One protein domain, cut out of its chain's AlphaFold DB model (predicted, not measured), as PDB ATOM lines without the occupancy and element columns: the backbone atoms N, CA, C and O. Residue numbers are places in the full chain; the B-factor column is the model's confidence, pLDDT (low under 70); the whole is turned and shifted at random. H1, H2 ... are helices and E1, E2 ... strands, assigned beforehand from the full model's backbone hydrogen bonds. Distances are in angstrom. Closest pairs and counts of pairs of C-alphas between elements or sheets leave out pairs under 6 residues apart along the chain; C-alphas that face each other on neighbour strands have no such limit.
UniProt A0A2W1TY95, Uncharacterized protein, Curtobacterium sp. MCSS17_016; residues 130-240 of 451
ATOM      1  N   THR A 130      -0.276  24.664 -66.808       92.94
ATOM      2  CA  THR A 130      -0.117  24.405 -65.379       92.94
ATOM      3  C   THR A 130       1.323  23.976 -65.117       92.94
ATOM      4  O   THR A 130       1.851  23.123 -65.831       92.94
ATOM      5  N   ALA A 131       1.975  24.583 -64.128       92.88
ATOM      6  CA  ALA A 131       3.350  24.269 -63.756       92.88
ATOM      7  C   ALA A 131       3.543  24.300 -62.230       92.88
ATOM      8  O   ALA A 131       2.770  24.956 -61.522       92.88
ATOM      9  N   PRO A 132       4.567  23.610 -61.698       92.06
ATOM     10  CA  PRO A 132       4.886  23.664 -60.280       92.06
ATOM     11  C   PRO A 132       5.194  25.095 -59.822       92.06
ATOM     12  O   PRO A 132       5.995  25.810 -60.426       92.06
ATOM     13  N   GLN A 133       4.548  25.500 -58.733       93.06
ATOM     14  CA  GLN A 133       4.860  26.699 -57.974       93.06
ATOM     15  C   GLN A 133       5.787  26.324 -56.824       93.06
ATOM     16  O   GLN A 133       5.399  25.592 -55.910       93.06
ATOM     17  N   ASP A 134       6.968  26.916 -56.828       92.88
ATOM     18  CA  ASP A 134       7.950  26.793 -55.768       92.88
ATOM     19  C   ASP A 134       7.942  28.013 -54.848       92.88
ATOM     20  O   ASP A 134       7.453  29.078 -55.204       92.88
ATOM     21  N   ALA A 135       8.506  27.889 -53.657       91.69
ATOM     22  CA  ALA A 135       8.743  29.000 -52.749       91.69
ATOM     23  C   ALA A 135      10.145  28.896 -52.179       91.69
ATOM     24  O   ALA A 135      10.531  27.827 -51.699       91.69
ATOM     25  N   ALA A 136      10.891  30.001 -52.180       90.69
ATOM     26  CA  ALA A 136      12.109  30.032 -51.395       90.69
ATOM     27  C   ALA A 136      11.742  30.136 -49.914       90.69
ATOM     28  O   ALA A 136      10.982  31.013 -49.503       90.69
ATOM     29  N   VAL A 137      12.309  29.239 -49.118       91.12
ATOM     30  CA  VAL A 137      12.216  29.244 -47.664       91.12
ATOM     31  C   VAL A 137      13.602  29.560 -47.125       91.12
ATOM     32  O   VAL A 137      14.558  28.820 -47.348       91.12
ATOM     33  N   ARG A 138      13.714  30.688 -46.428       92.31
ATOM     34  CA  ARG A 138      14.919  31.121 -45.726       92.31
ATOM     35  C   ARG A 138      14.805  30.677 -44.279       92.31
ATOM     36  O   ARG A 138      13.830  31.016 -43.626       92.31
ATOM     37  N   TRP A 139      15.756  29.924 -43.747       94.19
ATOM     38  CA  TRP A 139      15.686  29.481 -42.351       94.19
ATOM     39  C   TRP A 139      17.062  29.377 -41.707       94.19
ATOM     40  O   TRP A 139      18.074  29.228 -42.383       94.19
ATOM     41  N   GLY A 140      17.123  29.478 -40.384       94.50
ATOM     42  CA  GLY A 140      18.387  29.478 -39.658       94.50
ATOM     43  C   GLY A 140      18.217  29.072 -38.204       94.50
ATOM     44  O   GLY A 140      17.127  29.147 -37.640       94.50
ATOM     45  N   ILE A 141      19.313  28.625 -37.594       95.56
ATOM     46  CA  ILE A 141      19.362  28.308 -36.166       95.56
ATOM     47  C   ILE A 141      19.637  29.603 -35.392       95.56
ATOM     48  O   ILE A 141      20.499  30.387 -35.768       95.56
ATOM     49  N   HIS A 142      18.936  29.844 -34.295       95.12
ATOM     50  CA  HIS A 142      19.188  30.946 -33.374       95.12
ATOM     51  C   HIS A 142      19.391  30.415 -31.972       95.12
ATOM     52  O   HIS A 142      18.621  29.576 -31.523       95.12
ATOM     53  N   ARG A 143      20.392  30.944 -31.273       96.12
ATOM     54  CA  ARG A 143      20.593  30.709 -29.846       96.12
ATOM     55  C   ARG A 143      20.016  31.884 -29.065       96.12
ATOM     56  O   ARG A 143      20.356  33.036 -29.336       96.12
ATOM     57  N   CYS A 144      19.105  31.606 -28.142       95.69
ATOM     58  CA  CYS A 144      18.441  32.628 -27.341       95.69
ATOM     59  C   CYS A 144      19.426  33.301 -26.374       95.69
ATOM     60  O   CYS A 144      20.115  32.602 -25.646       95.69
ATOM     61  N   ILE A 145      19.437  34.639 -26.304       94.81
ATOM     62  CA  ILE A 145      20.327  35.380 -25.389       94.81
ATOM     63  C   ILE A 145      19.979  35.201 -23.904       94.81
ATOM     64  O   ILE A 145      20.870  35.278 -23.070       94.81
ATOM     65  N   GLU A 146      18.705  34.934 -23.592       94.56
ATOM     66  CA  GLU A 146      18.233  34.801 -22.205       94.56
ATOM     67  C   GLU A 146      18.421  33.396 -21.612       94.56
ATOM     68  O   GLU A 146      18.801  33.252 -20.458       94.56
ATOM     69  N   CYS A 147      18.133  32.339 -22.380       96.25
ATOM     70  CA  CYS A 147      18.124  30.963 -21.864       96.25
ATOM     71  C   CYS A 147      19.049  30.001 -22.621       96.25
ATOM     72  O   CYS A 147      18.978  28.794 -22.398       96.25
ATOM     73  N   ASP A 148      19.861  30.511 -23.553       96.38
ATOM     74  CA  ASP A 148      20.823  29.753 -24.365       96.38
ATOM     75  C   ASP A 148      20.241  28.614 -25.224       96.38
ATOM     76  O   ASP A 148      20.987  27.898 -25.890       96.38
ATOM     77  N   GLN A 149      18.916  28.459 -25.284       96.88
ATOM     78  CA  GLN A 149      18.270  27.436 -26.102       96.88
ATOM     79  C   GLN A 149      18.374  27.751 -27.596       96.88
ATOM     80  O   GLN A 149      18.159  28.891 -28.022       96.88
ATOM     81  N   TYR A 150      18.649  26.718 -28.395       96.81
ATOM     82  CA  TYR A 150      18.616  26.807 -29.850       96.81
ATOM     83  C   TYR A 150      17.181  26.675 -30.370       96.81
ATOM     84  O   TYR A 150      16.390  25.860 -29.897       96.81
ATOM     85  N   SER A 151      16.823  27.467 -31.371       96.00
ATOM     86  CA  SER A 151      15.531  27.407 -32.049       96.00
ATOM     87  C   SER A 151      15.700  27.742 -33.525       96.00
ATOM     88  O   SER A 151      16.567  28.532 -33.884       96.00
ATOM     89  N   VAL A 152      14.878  27.165 -34.396       95.44
ATOM     90  CA  VAL A 152      14.863  27.523 -35.816       95.44
ATOM     91  C   VAL A 152      13.872  28.648 -36.060       95.44
ATOM     92  O   VAL A 152      12.695  28.513 -35.733       95.44
ATOM     93  N   THR A 153      14.337  29.734 -36.669       94.06
ATOM     94  CA  THR A 153      13.482  30.779 -37.245       94.06
ATOM     95  C   THR A 153      13.449  30.603 -38.761       94.06
ATOM     96  O   THR A 153      14.354  30.002 -39.350       94.06
ATOM     97  N   TRP A 154      12.377  31.059 -39.407       93.31
ATOM     98  CA  TRP A 154      12.235  30.934 -40.854       93.31
ATOM     99  C   TRP A 154      11.385  32.041 -41.462       93.31
ATOM    100  O   TRP A 154      10.537  32.657 -40.829       93.31
ATOM    101  N   ASP A 155      11.582  32.262 -42.740       91.12
ATOM    102  CA  ASP A 155      10.774  33.127 -43.562       91.12
ATOM    103  C   ASP A 155      10.571  32.450 -44.917       91.12
ATOM    104  O   ASP A 155      11.349  31.578 -45.307       91.12
ATOM    105  N   ALA A 156       9.518  32.810 -45.633       88.75
ATOM    106  CA  ALA A 156       9.374  32.392 -47.019       88.75
ATOM    107  C   ALA A 156       9.001  33.593 -47.859       88.75
ATOM    108  O   ALA A 156       8.425  34.555 -47.353       88.75
ATOM    109  N   ASP A 157       9.332  33.517 -49.140       88.31
ATOM    110  CA  ASP A 157       8.909  34.536 -50.084       88.31
ATOM    111  C   ASP A 157       7.381  34.670 -50.036       88.31
ATOM    112  O   ASP A 157       6.646  33.684 -49.954       88.31
ATOM    113  N   GLU A 158       6.899  35.912 -50.059       86.94
ATOM    114  CA  GLU A 158       5.465  36.211 -50.013       86.94
ATOM    115  C   GLU A 158       4.726  35.592 -51.209       86.94
ATOM    116  O   GLU A 158       3.566  35.188 -51.112       86.94
ATOM    117  N   HIS A 159       5.428  35.474 -52.335       90.88
ATOM    118  CA  HIS A 159       4.925  34.924 -53.579       90.88
ATOM    119  C   HIS A 159       5.736  33.694 -53.952       90.88
ATOM    120  O   HIS A 159       6.968  33.711 -53.923       90.88
ATOM    121  N   GLY A 160       5.043  32.627 -54.349       91.19
ATOM    122  CA  GLY A 160       5.733  31.525 -54.996       91.19
ATOM    123  C   GLY A 160       6.251  31.936 -56.369       91.19
ATOM    124  O   GLY A 160       5.823  32.933 -56.944       91.19
ATOM    125  N   THR A 161       7.157  31.144 -56.912       93.31
ATOM    126  CA  THR A 161       7.683  31.273 -58.260       93.31
ATOM    127  C   THR A 161       7.242  30.065 -59.068       93.31
ATOM    128  O   THR A 161       7.513  28.932 -58.690       93.31
ATOM    129  N   VAL A 162       6.559  30.302 -60.180       93.38
ATOM    130  CA  VAL A 162       6.210  29.262 -61.153       93.38
ATOM    131  C   VAL A 162       7.283  29.258 -62.225       93.38
ATOM    132  O   VAL A 162       7.621  30.329 -62.732       93.38
ATOM    133  N   HIS A 163       7.826  28.095 -62.572       91.69
ATOM    134  CA  HIS A 163       8.885  28.000 -63.574       91.69
ATOM    135  C   HIS A 163       8.478  27.128 -64.765       91.69
ATOM    136  O   HIS A 163       7.797  26.113 -64.625       91.69
ATOM    137  N   CYS A 164       8.922  27.507 -65.962       90.94
ATOM    138  CA  CYS A 164       8.810  26.648 -67.135       90.94
ATOM    139  C   CYS A 164       9.828  25.505 -67.052       90.94
ATOM    140  O   CYS A 164      11.030  25.763 -67.000       90.94
ATOM    141  N   GLY A 165       9.380  24.250 -67.141       87.75
ATOM    142  CA  GLY A 165      10.274  23.082 -67.121       87.75
ATOM    143  C   GLY A 165      11.261  23.006 -68.297       87.75
ATOM    144  O   GLY A 165      12.233  22.262 -68.228       87.75
ATOM    145  N   ARG A 166      11.039  23.780 -69.373       87.31
ATOM    146  CA  ARG A 166      11.901  23.788 -70.566       87.31
ATOM    147  C   ARG A 166      12.926  24.923 -70.586       87.31
ATOM    148  O   ARG A 166      14.085  24.666 -70.883       87.31
ATOM    149  N   CYS A 167      12.506  26.165 -70.341       88.06
ATOM    150  CA  CYS A 167      13.383  27.344 -70.440       88.06
ATOM    151  C   CYS A 167      13.739  27.980 -69.091       88.06
ATOM    152  O   CYS A 167      14.490  28.951 -69.061       88.06
ATOM    153  N   LEU A 168      13.188  27.473 -67.980       85.94
ATOM    154  CA  LEU A 168      13.368  28.020 -66.631       85.94
ATOM    155  C   LEU A 168      12.896  29.476 -66.463       85.94
ATOM    156  O   LEU A 168      13.237  30.114 -65.470       85.94
ATOM    157  N   VAL A 169      12.094  30.012 -67.398       88.06
ATOM    158  CA  VAL A 169      11.404  31.298 -67.207       88.06
ATOM    159  C   VAL A 169      10.563  31.216 -65.943       88.06
ATOM    160  O   VAL A 169       9.767  30.291 -65.785       88.06
ATOM    161  N   THR A 170      10.735  32.201 -65.070       90.56
ATOM    162  CA  THR A 170      10.028  32.313 -63.798       90.56
ATOM    163  C   THR A 170       8.940  33.377 -63.860       90.56
ATOM    164  O   THR A 170       9.167  34.466 -64.388       90.56
ATOM    165  N   GLN A 171       7.785  33.104 -63.263       90.62
ATOM    166  CA  GLN A 171       6.704  34.067 -63.060       90.62
ATOM    167  C   GLN A 171       6.277  34.075 -61.591       90.62
ATOM    168  O   GLN A 171       6.399  33.066 -60.895       90.62
ATOM    169  N   ALA A 172       5.761  35.212 -61.122       92.12
ATOM    170  CA  ALA A 172       5.143  35.283 -59.805       92.12
ATOM    171  C   ALA A 172       3.902  34.378 -59.778       92.12
ATOM    172  O   ALA A 172       2.984  34.538 -60.581       92.12
ATOM    173  N   GLY A 173       3.911  33.415 -58.863       91.19
ATOM    174  CA  GLY A 173       2.782  32.556 -58.555       91.19
ATOM    175  C   GLY A 173       1.840  33.203 -57.548       91.19
ATOM    176  O   GLY A 173       1.870  34.403 -57.278       91.19
ATOM    177  N   HIS A 174       0.991  32.377 -56.953       90.12
ATOM    178  CA  HIS A 174       0.074  32.830 -55.921       90.12
ATOM    179  C   HIS A 174       0.801  33.237 -54.638       90.12
ATOM    180  O   HIS A 174       1.790  32.608 -54.247       90.12
ATOM    181  N   THR A 175       0.224  34.215 -53.939       89.94
ATOM    182  CA  THR A 175       0.615  34.591 -52.579       89.94
ATOM    183  C   THR A 175       0.527  33.390 -51.640       89.94
ATOM    184  O   THR A 175      -0.474  32.665 -51.610       89.94
ATOM    185  N   ILE A 176       1.579  33.195 -50.855       85.81
ATOM    186  CA  ILE A 176       1.723  32.098 -49.907       85.81
ATOM    187  C   ILE A 176       1.275  32.614 -48.545       85.81
ATOM    188  O   ILE A 176       1.956  33.406 -47.896       85.81
ATOM    189  N   ARG A 177       0.098  32.179 -48.088       80.62
ATOM    190  CA  ARG A 177      -0.390  32.543 -46.753       80.62
ATOM    191  C   ARG A 177       0.260  31.657 -45.700       80.62
ATOM    192  O   ARG A 177      -0.180  30.535 -45.482       80.62
ATOM    193  N   GLY A 178       1.270  32.208 -45.034       70.06
ATOM    194  CA  GLY A 178       2.003  31.533 -43.968       70.06
ATOM    195  C   GLY A 178       3.028  30.554 -44.531       70.06
ATOM    196  O   GLY A 178       2.693  29.590 -45.216       70.06
ATOM    197  N   ALA A 179       4.300  30.790 -44.225       68.12
ATOM    198  CA  ALA A 179       5.332  29.812 -44.519       68.12
ATOM    199  C   ALA A 179       5.162  28.638 -43.553       68.12
ATOM    200  O   ALA A 179       5.355  28.804 -42.343       68.12
ATOM    201  N   GLY A 180       4.814  27.464 -44.077       79.00
ATOM    202  CA  GLY A 180       4.905  26.231 -43.303       79.00
ATOM    203  C   GLY A 180       6.311  26.072 -42.719       79.00
ATOM    204  O   GLY A 180       7.300  26.517 -43.300       79.00
ATOM    205  N   GLU A 181       6.397  25.459 -41.545       84.62
ATOM    206  CA  GLU A 181       7.673  25.151 -40.904       84.62
ATOM    207  C   GLU A 181       8.583  24.338 -41.856       84.62
ATOM    208  O   GLU A 181       8.105  23.368 -42.457       84.62
ATOM    209  N   PRO A 182       9.895  24.641 -41.959       89.25
ATOM    210  CA  PRO A 182      10.836  23.934 -42.837       89.25
ATOM    211  C   PRO A 182      11.219  22.533 -42.311       89.25
ATOM    212  O   PRO A 182      12.394  22.170 -42.267       89.25
ATOM    213  N   ARG A 183      10.241  21.707 -41.905       91.31
ATOM    214  CA  ARG A 183      10.458  20.393 -41.263       91.31
ATOM    215  C   ARG A 183      11.340  19.469 -42.096       91.31
ATOM    216  O   ARG A 183      12.306  18.915 -41.582       91.31
ATOM    217  N   ARG A 184      11.017  19.331 -43.386       90.19
ATOM    218  CA  ARG A 184      11.755  18.459 -44.314       90.19
ATOM    219  C   ARG A 184      13.197  18.936 -44.505       90.19
ATOM    220  O   ARG A 184      14.111  18.124 -44.441       90.19
ATOM    221  N   PHE A 185      13.401  20.243 -44.661       90.44
ATOM    222  CA  PHE A 185      14.726  20.832 -44.880       90.44
ATOM    223  C   PHE A 185      15.642  20.733 -43.663       90.44
ATOM    224  O   PHE A 185      16.826  20.427 -43.805       90.44
ATOM    225  N   LYS A 186      15.089  20.942 -42.462       92.06
ATOM    226  CA  LYS A 186      15.811  20.741 -41.203       92.06
ATOM    227  C   LYS A 186      16.212  19.282 -41.017       92.06
ATOM    228  O   LYS A 186      17.376  19.008 -40.729       92.06
ATOM    229  N   ALA A 187      15.265  18.360 -41.212       92.06
ATOM    230  CA  ALA A 187      15.505  16.926 -41.073       92.06
ATOM    231  C   ALA A 187      16.583  16.438 -42.053       92.06
ATOM    232  O   ALA A 187      17.497  15.732 -41.643       92.06
ATOM    233  N   ALA A 188      16.539  16.897 -43.310       91.00
ATOM    234  CA  ALA A 188      17.540  16.570 -44.328       91.00
ATOM    235  C   ALA A 188      18.968  17.023 -43.965       91.00
ATOM    236  O   ALA A 188      19.932  16.450 -44.461       91.00
ATOM    237  N   ARG A 189      19.114  18.026 -43.088       93.19
ATOM    238  CA  ARG A 189      20.410  18.533 -42.604       93.19
ATOM    239  C   ARG A 189      20.761  18.078 -41.184       93.19
ATOM    240  O   ARG A 189      21.749  18.552 -40.632       93.19
ATOM    241  N   GLY A 190      19.964  17.199 -40.573       94.94
ATOM    242  CA  GLY A 190      20.189  16.726 -39.203       94.94
ATOM    243  C   GLY A 190      19.963  17.788 -38.117       94.94
ATOM    244  O   GLY A 190      20.487  17.660 -37.014       94.94
ATOM    245  N   VAL A 191      19.199  18.850 -38.401       94.75
ATOM    246  CA  VAL A 191      18.895  19.899 -37.414       94.75
ATOM    247  C   VAL A 191      17.773  19.435 -36.487       94.75
ATOM    248  O   VAL A 191      16.616  19.343 -36.898       94.75
ATOM    249  N   THR A 192      18.104  19.199 -35.217       95.81
ATOM    250  CA  THR A 192      17.164  18.742 -34.174       95.81
ATOM    251  C   THR A 192      16.536  19.875 -33.360       95.81
ATOM    252  O   THR A 192      15.553  19.646 -32.658       95.81
ATOM    253  N   ALA A 193      17.064  21.101 -33.458       94.69
ATOM    254  CA  ALA A 193      16.541  22.256 -32.730       94.69
ATOM    255  C   ALA A 193      15.043  22.477 -33.036       94.69
ATOM    256  O   ALA A 193      14.644  22.408 -34.208       94.69
ATOM    257  N   PRO A 194      14.196  22.767 -32.029       95.50
ATOM    258  CA  PRO A 194      12.774  23.012 -32.245       95.50
ATOM    259  C   PRO A 194      12.566  24.274 -33.083       95.50
ATOM    260  O   PRO A 194      13.394  25.181 -33.096       95.50
ATOM    261  N   SER A 195      11.459  24.342 -33.807       95.06
ATOM    262  CA  SER A 195      11.087  25.566 -34.519       95.06
ATOM    263  C   SER A 195      10.486  26.567 -33.539       95.06
ATOM    264  O   SER A 195       9.654  26.201 -32.710       95.06
ATOM    265  N   ALA A 196      10.933  27.817 -33.620       94.69
ATOM    266  CA  ALA A 196      10.451  28.885 -32.763       94.69
ATOM    267  C   ALA A 196       8.958  29.154 -33.040       94.69
ATOM    268  O   ALA A 196       8.580  29.306 -34.208       94.69
ATOM    269  N   PRO A 197       8.091  29.234 -32.013       92.75
ATOM    270  CA  PRO A 197       6.740  29.744 -32.199       92.75
ATOM    271  C   PRO A 197       6.798  31.152 -32.794       92.75
ATOM    272  O   PRO A 197       7.662  31.953 -32.435       92.75
ATOM    273  N   HIS A 198       5.871  31.460 -33.695       91.56
ATOM    274  CA  HIS A 198       5.775  32.784 -34.288       91.56
ATOM    275  C   HIS A 198       4.372  33.353 -34.152       91.56
ATOM    276  O   HIS A 198       3.388  32.621 -34.039       91.56
ATOM    277  N   ARG A 199       4.294  34.677 -34.192       89.88
ATOM    278  CA  ARG A 199       3.049  35.429 -34.324       89.88
ATOM    279  C   ARG A 199       3.254  36.549 -35.330       89.88
ATOM    280  O   ARG A 199       4.378  36.996 -35.541       89.88
ATOM    281  N   THR A 200       2.170  37.016 -35.921       85.25
ATOM    282  CA  THR A 200       2.184  38.265 -36.678       85.25
ATOM    283  C   THR A 200       2.018  39.413 -35.687       85.25
ATOM    284  O   THR A 200       1.078  39.406 -34.888       85.25
ATOM    285  N   SER A 201       2.953  40.357 -35.687       83.19
ATOM    286  CA  SER A 201       2.858  41.598 -34.927       83.19
ATOM    287  C   SER A 201       1.707  42.451 -35.460       83.19
ATOM    288  O   SER A 201       1.138  42.195 -36.524       83.19
ATOM    289  N   TRP A 202       1.358  43.498 -34.721       79.69
ATOM    290  CA  TRP A 202       0.335  44.453 -35.148       79.69
ATOM    291  C   TRP A 202       0.725  45.222 -36.425       79.69
ATOM    292  O   TRP A 202      -0.159  45.673 -37.148       79.69
ATOM    293  N   LEU A 203       2.027  45.307 -36.732       82.00
ATOM    294  CA  LEU A 203       2.571  45.872 -37.973       82.00
ATOM    295  C   LEU A 203       2.555  44.882 -39.149       82.00
ATOM    296  O   LEU A 203       2.981  45.225 -40.247       82.00
ATOM    297  N   GLY A 204       2.089  43.645 -38.947       81.88
ATOM    298  CA  GLY A 204       2.125  42.608 -39.981       81.88
ATOM    299  C   GLY A 204       3.463  41.864 -40.074       81.88
ATOM    300  O   GLY A 204       3.588  40.936 -40.873       81.88
ATOM    301  N   GLU A 205       4.450  42.219 -39.250       83.56
ATOM    302  CA  GLU A 205       5.761  41.569 -39.231       83.56
ATOM    303  C   GLU A 205       5.709  40.243 -38.474       83.56
ATOM    304  O   GLU A 205       5.003  40.094 -37.478       83.56
ATOM    305  N   ARG A 206       6.474  39.247 -38.918       86.25
ATOM    306  CA  ARG A 206       6.539  37.965 -38.214       86.25
ATOM    307  C   ARG A 206       7.516  38.063 -37.045       86.25
ATOM    308  O   ARG A 206       8.709  38.213 -37.259       86.25
ATOM    309  N   GLU A 207       7.032  37.896 -35.822       91.44
ATOM    310  CA  GLU A 207       7.858  37.817 -34.614       91.44
ATOM    311  C   GLU A 207       8.053  36.361 -34.200       91.44
ATOM    312  O   GLU A 207       7.076  35.639 -33.991       91.44
ATOM    313  N   PHE A 208       9.306  35.948 -34.016       93.50
ATOM    314  CA  PHE A 208       9.648  34.649 -33.445       93.50
ATOM    315  C   PHE A 208       9.854  34.765 -31.939       93.50
ATOM    316  O   PHE A 208      10.431  35.734 -31.455       93.50
ATOM    317  N   ARG A 209       9.409  33.764 -31.185       95.50
ATOM    318  CA  ARG A 209       9.596  33.681 -29.734       95.50
ATOM    319  C   ARG A 209      10.417  32.454 -29.390       95.50
ATOM    320  O   ARG A 209      10.302  31.421 -30.042       95.50
ATOM    321  N   CYS A 210      11.253  32.563 -28.366       94.56
ATOM    322  CA  CYS A 210      11.938  31.401 -27.825       94.56
ATOM    323  C   CYS A 210      10.907  30.416 -27.253       94.56
ATOM    324  O   CYS A 210       9.967  30.814 -26.572       94.56
ATOM    325  N   SER A 211      11.091  29.118 -27.494       92.50
ATOM    326  CA  SER A 211      10.174  28.099 -26.966       92.50
ATOM    327  C   SER A 211      10.264  27.919 -25.445       92.50
ATOM    328  O   SER A 211       9.373  27.313 -24.862       92.50
ATOM    329  N   ASN A 212      11.327  28.419 -24.804       94.25
ATOM    330  CA  ASN A 212      11.612  28.194 -23.383       94.25
ATOM    331  C   ASN A 212      11.505  29.461 -22.511       94.25
ATOM    332  O   ASN A 212      11.562  29.377 -21.289       94.25
ATOM    333  N   CYS A 213      11.397  30.649 -23.108       94.12
ATOM    334  CA  CYS A 213      11.344  31.914 -22.372       94.12
ATOM    335  C   CYS A 213      10.621  32.994 -23.205       94.12
ATOM    336  O   CYS A 213      10.432  32.803 -24.407       94.12
ATOM    337  N   PRO A 214      10.225  34.142 -22.626       93.25
ATOM    338  CA  PRO A 214       9.464  35.164 -23.349       93.25
ATOM    339  C   PRO A 214      10.295  35.974 -24.361       93.25
ATOM    340  O   PRO A 214       9.749  36.881 -24.992       93.25
ATOM    341  N   ASN A 215      11.588  35.669 -24.526       93.31
ATOM    342  CA  ASN A 215      12.475  36.411 -25.412       93.31
ATOM    343  C   ASN A 215      12.025  36.335 -26.879       93.31
ATOM    344  O   ASN A 215      11.689  35.260 -27.392       93.31
ATOM    345  N   ILE A 216      12.074  37.478 -27.561       92.25
ATOM    346  CA  ILE A 216      11.808  37.586 -28.995       92.25
ATOM    347  C   ILE A 216      13.111  37.284 -29.736       92.25
ATOM    348  O   ILE A 216      14.161  37.864 -29.460       92.25
ATOM    349  N   LEU A 217      13.051  36.337 -30.663       91.31
ATOM    350  CA  LEU A 217      14.174  35.987 -31.517       91.31
ATOM    351  C   LEU A 217      14.183  36.910 -32.743       91.31
ATOM    352  O   LEU A 217      13.115  37.230 -33.271       91.31
ATOM    353  N   PRO A 218      15.368  37.320 -33.220       86.69
ATOM    354  CA  PRO A 218      15.464  38.167 -34.398       86.69
ATOM    355  C   PRO A 218      14.910  37.446 -35.632       86.69
ATOM    356  O   PRO A 218      15.057  36.229 -35.792       86.69
ATOM    357  N   THR A 219      14.279  38.212 -36.517       83.25
ATOM    358  CA  THR A 219      13.868  37.732 -37.835       83.25
ATOM    359  C   THR A 219      15.093  37.531 -38.723       83.25
ATOM    360  O   THR A 219      16.137  38.154 -38.533       83.25
ATOM    361  N   LEU A 220      14.973  36.677 -39.739       78.38
ATOM    362  CA  LEU A 220      16.030  36.461 -40.738       78.38
ATOM    363  C   LEU A 220      16.095  37.586 -41.786       78.38
ATOM    364  O   LEU A 220      16.552  37.380 -42.911       78.38
ATOM    365  N   ALA A 221      15.598  38.773 -41.441       66.38
ATOM    366  CA  ALA A 221      15.611  39.931 -42.310       66.38
ATOM    367  C   ALA A 221      16.985  40.605 -42.219       66.38
ATOM    368  O   ALA A 221      17.290  41.315 -41.265       66.38
ATOM    369  N   GLY A 222      17.839  40.358 -43.208       62.03
ATOM    370  CA  GLY A 222      19.095  41.081 -43.344       62.03
ATOM    371  C   GLY A 222      19.959  40.551 -44.487       62.03
ATOM    372  O   GLY A 222      19.989  39.340 -44.719       62.03
ATOM    373  N   PRO A 223      20.679  41.426 -45.210       52.12
ATOM    374  CA  PRO A 223      21.726  41.018 -46.137       52.12
ATOM    375  C   PRO A 223      22.904  40.449 -45.331       52.12
ATOM    376  O   PRO A 223      23.807  41.160 -44.907       52.12
ATOM    377  N   GLY A 224      22.861  39.151 -45.067       59.12
ATOM    378  CA  GLY A 224      23.907  38.422 -44.362       59.12
ATOM    379  C   GLY A 224      23.618  36.942 -44.516       59.12
ATOM    380  O   GLY A 224      22.628  36.459 -43.978       59.12
ATOM    381  N   GLY A 225      24.426  36.250 -45.324       66.94
ATOM    382  CA  GLY A 225      24.222  34.869 -45.779       66.94
ATOM    383  C   GLY A 225      24.383  33.824 -44.680       66.94
ATOM    384  O   GLY A 225      25.156  32.890 -44.810       66.94
ATOM    385  N   ASP A 226      23.651  33.972 -43.589       84.31
ATOM    386  CA  ASP A 226      23.810  33.270 -42.316       84.31
ATOM    387  C   ASP A 226      22.582  32.369 -42.016       84.31
ATOM    388  O   ASP A 226      22.466  31.781 -40.936       84.31
ATOM    389  N   TYR A 227      21.685  32.267 -43.006       88.56
ATOM    390  CA  TYR A 227      20.485  31.432 -43.099       88.56
ATOM    391  C   TYR A 227      20.539  30.562 -44.355       88.56
ATOM    392  O   TYR A 227      20.982  31.038 -45.393       88.56
ATOM    393  N   VAL A 228      20.032  29.334 -44.299       89.75
ATOM    394  CA  VAL A 228      19.859  28.460 -45.466       89.75
ATOM    395  C   VAL A 228      18.745  28.994 -46.353       89.75
ATOM    396  O   VAL A 228      17.688  29.376 -45.847       89.75
ATOM    397  N   ARG A 229      18.948  28.974 -47.672       91.19
ATOM    398  CA  ARG A 229      17.864  29.120 -48.648       91.19
ATOM    399  C   ARG A 229      17.553  27.764 -49.276       91.19
ATOM    400  O   ARG A 229      18.359  27.237 -50.035       91.19
ATOM    401  N   ASP A 230      16.370  27.241 -48.991       90.25
ATOM    402  CA  ASP A 230      15.818  26.061 -49.656       90.25
ATOM    403  C   ASP A 230      14.649  26.443 -50.565       90.25
ATOM    404  O   ASP A 230      14.089  27.534 -50.455       90.25
ATOM    405  N   VAL A 231      14.274  25.535 -51.461       89.81
ATOM    406  CA  VAL A 231      13.138  25.700 -52.369       89.81
ATOM    407  C   VAL A 231      12.134  24.585 -52.104       89.81
ATOM    408  O   VAL A 231      12.478  23.406 -52.157       89.81
ATOM    409  N   ALA A 232      10.895  24.959 -51.783       87.38
ATOM    410  CA  ALA A 232       9.790  24.030 -51.574       87.38
ATOM    411  C   ALA A 232       8.789  24.128 -52.719       87.38
ATOM    412  O   ALA A 232       8.219  25.196 -52.931       87.38
ATOM    413  N   THR A 233       8.500  23.012 -53.382       89.12
ATOM    414  CA  THR A 233       7.344  22.923 -54.276       89.12
ATOM    415  C   THR A 233       6.069  22.908 -53.446       89.12
ATOM    416  O   THR A 233       5.889  22.061 -52.569       89.12
ATOM    417  N   LEU A 234       5.199  23.882 -53.694       86.69
ATOM    418  CA  LEU A 234       3.982  24.095 -52.923       86.69
ATOM    419  C   LEU A 234       2.784  23.393 -53.550       86.69
ATOM    420  O   LEU A 234       2.101  22.609 -52.896       86.69
ATOM    421  N   ARG A 235       2.497  23.745 -54.801       89.25
ATOM    422  CA  ARG A 235       1.327  23.303 -55.562       89.25
ATOM    423  C   ARG A 235       1.533  23.608 -57.032       89.25
ATOM    424  O   ARG A 235       2.498  24.264 -57.397       89.25
ATOM    425  N   GLU A 236       0.593  23.196 -57.854       92.50
ATOM    426  CA  GLU A 236       0.505  23.665 -59.227       92.50
ATOM    427  C   GLU A 236      -0.093  25.079 -59.302       92.50
ATOM    428  O   GLU A 236      -0.929  25.467 -58.479       92.50
ATOM    429  N   ALA A 237       0.358  25.859 -60.281       93.19
ATOM    430  CA  ALA A 237      -0.158  27.185 -60.588       93.19
ATOM    431  C   ALA A 237      -0.091  27.460 -62.094       93.19
ATOM    432  O   ALA A 237       0.633  26.801 -62.844       93.19
ATOM    433  N   THR A 238      -0.845  28.463 -62.535       93.75
ATOM    434  CA  THR A 238      -0.867  28.883 -63.935       93.75
ATOM    435  C   THR A 238       0.420  29.619 -64.298       93.75
ATOM    436  O   THR A 238       0.725  30.677 -63.744       93.75
ATOM    437  N   LEU A 239       1.149  29.085 -65.275       92.62
ATOM    438  CA  LEU A 239       2.240  29.754 -65.966       92.62
ATOM    439  C   LEU A 239       1.686  30.388 -67.241       92.62
ATOM    440  O   LEU A 239       1.221  29.683 -68.134       92.62
ATOM    441  N   ARG A 240       1.739  31.717 -67.335       91.81
ATOM    442  CA  ARG A 240       1.243  32.444 -68.512       91.81
ATOM    443  C   ARG A 240       2.060  32.092 -69.748       91.81
ATOM    444  O   ARG A 240       3.246  31.749 -69.638       91.81
TER     445      ARG A 240
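This is residues 130 to 240 of the 451 residues of an uncharacterized protein of Curtobacterium sp. MCSS17_016 (UniProt A0A2W1TY95). A long, narrow, strongly twisted sheet is built along the strand E1, with E7 on one side of it and, on the other, E2 and E3 one after the other, E4 lying beyond E3. At one end of the sheet E7 bends and brings its last residues near E3 and E4, while the short helix H1 is on the sheet and the small hairpin of E5 and E6 comes near E2. The printed part has 111 residues, with seven named strands and one named helix in the order E1, E2, E3, E4, H1, E5, E6, E7; the neighbour strands are antiparallel and the class is mostly strand. It is only just compact, close to loose, with a radius of gyration of the C-alphas of 15.5 A and spans of 49 by 34 by 24 A.

E1, residues 130 to 143, starts at C-alpha 130, (-0.117, 24.405, -65.379), and is 41.6 A long. E2, residues 150 to 156, measures 20.3 A and runs on into E3, residues 159 to 163, at 66 degrees. E4 is residues 170 to 175, H1 residues 183 to 188, E5 residues 198 to 200 and E6 residues 206 to 209. E7, residues 228 to 239, is 27.1 A long and ends at C-alpha 239, (2.240, 29.754, -65.966).

The pairing along E1 is staggered. E1 and E2 form a hairpin, with N 138 and O 155 2.8 A apart. E1 and E3 pair through N 134 and O 161, 2.8 A. On the other side of E1, E7 pairs through N 137 and O 230, 2.8 A. The hairpin of E3 and E4 has N 171 and O 162 2.8 A apart. E7 bends by 85 degrees at residue 236, and the closest C-alphas of E4 and E7, those of Gly 173 and Ala 237, are 6.5 A apart. H1 stands up from the sheet at a height of 7.9 A, only just over E1 with 3 of its 6 C-alphas; every O i to N i+4 pair in it is within hydrogen-bond range. In the hairpin of E5 and E6, N 207 and O 199 are 2.8 A apart. The closest C-alphas of E2 and E6, those of Thr 153 and Phe 208, are 6.6 A apart.

The C-alphas of Glu 146 and Arg 166, the two farthest apart, are 50.0 A from each other. The printed part has no cut. The link from E6 to E7, residues 210 to 227, is long. Mean pLDDT of the printed part is 89.1, with residue 179 and residues 221 to 225 under 70.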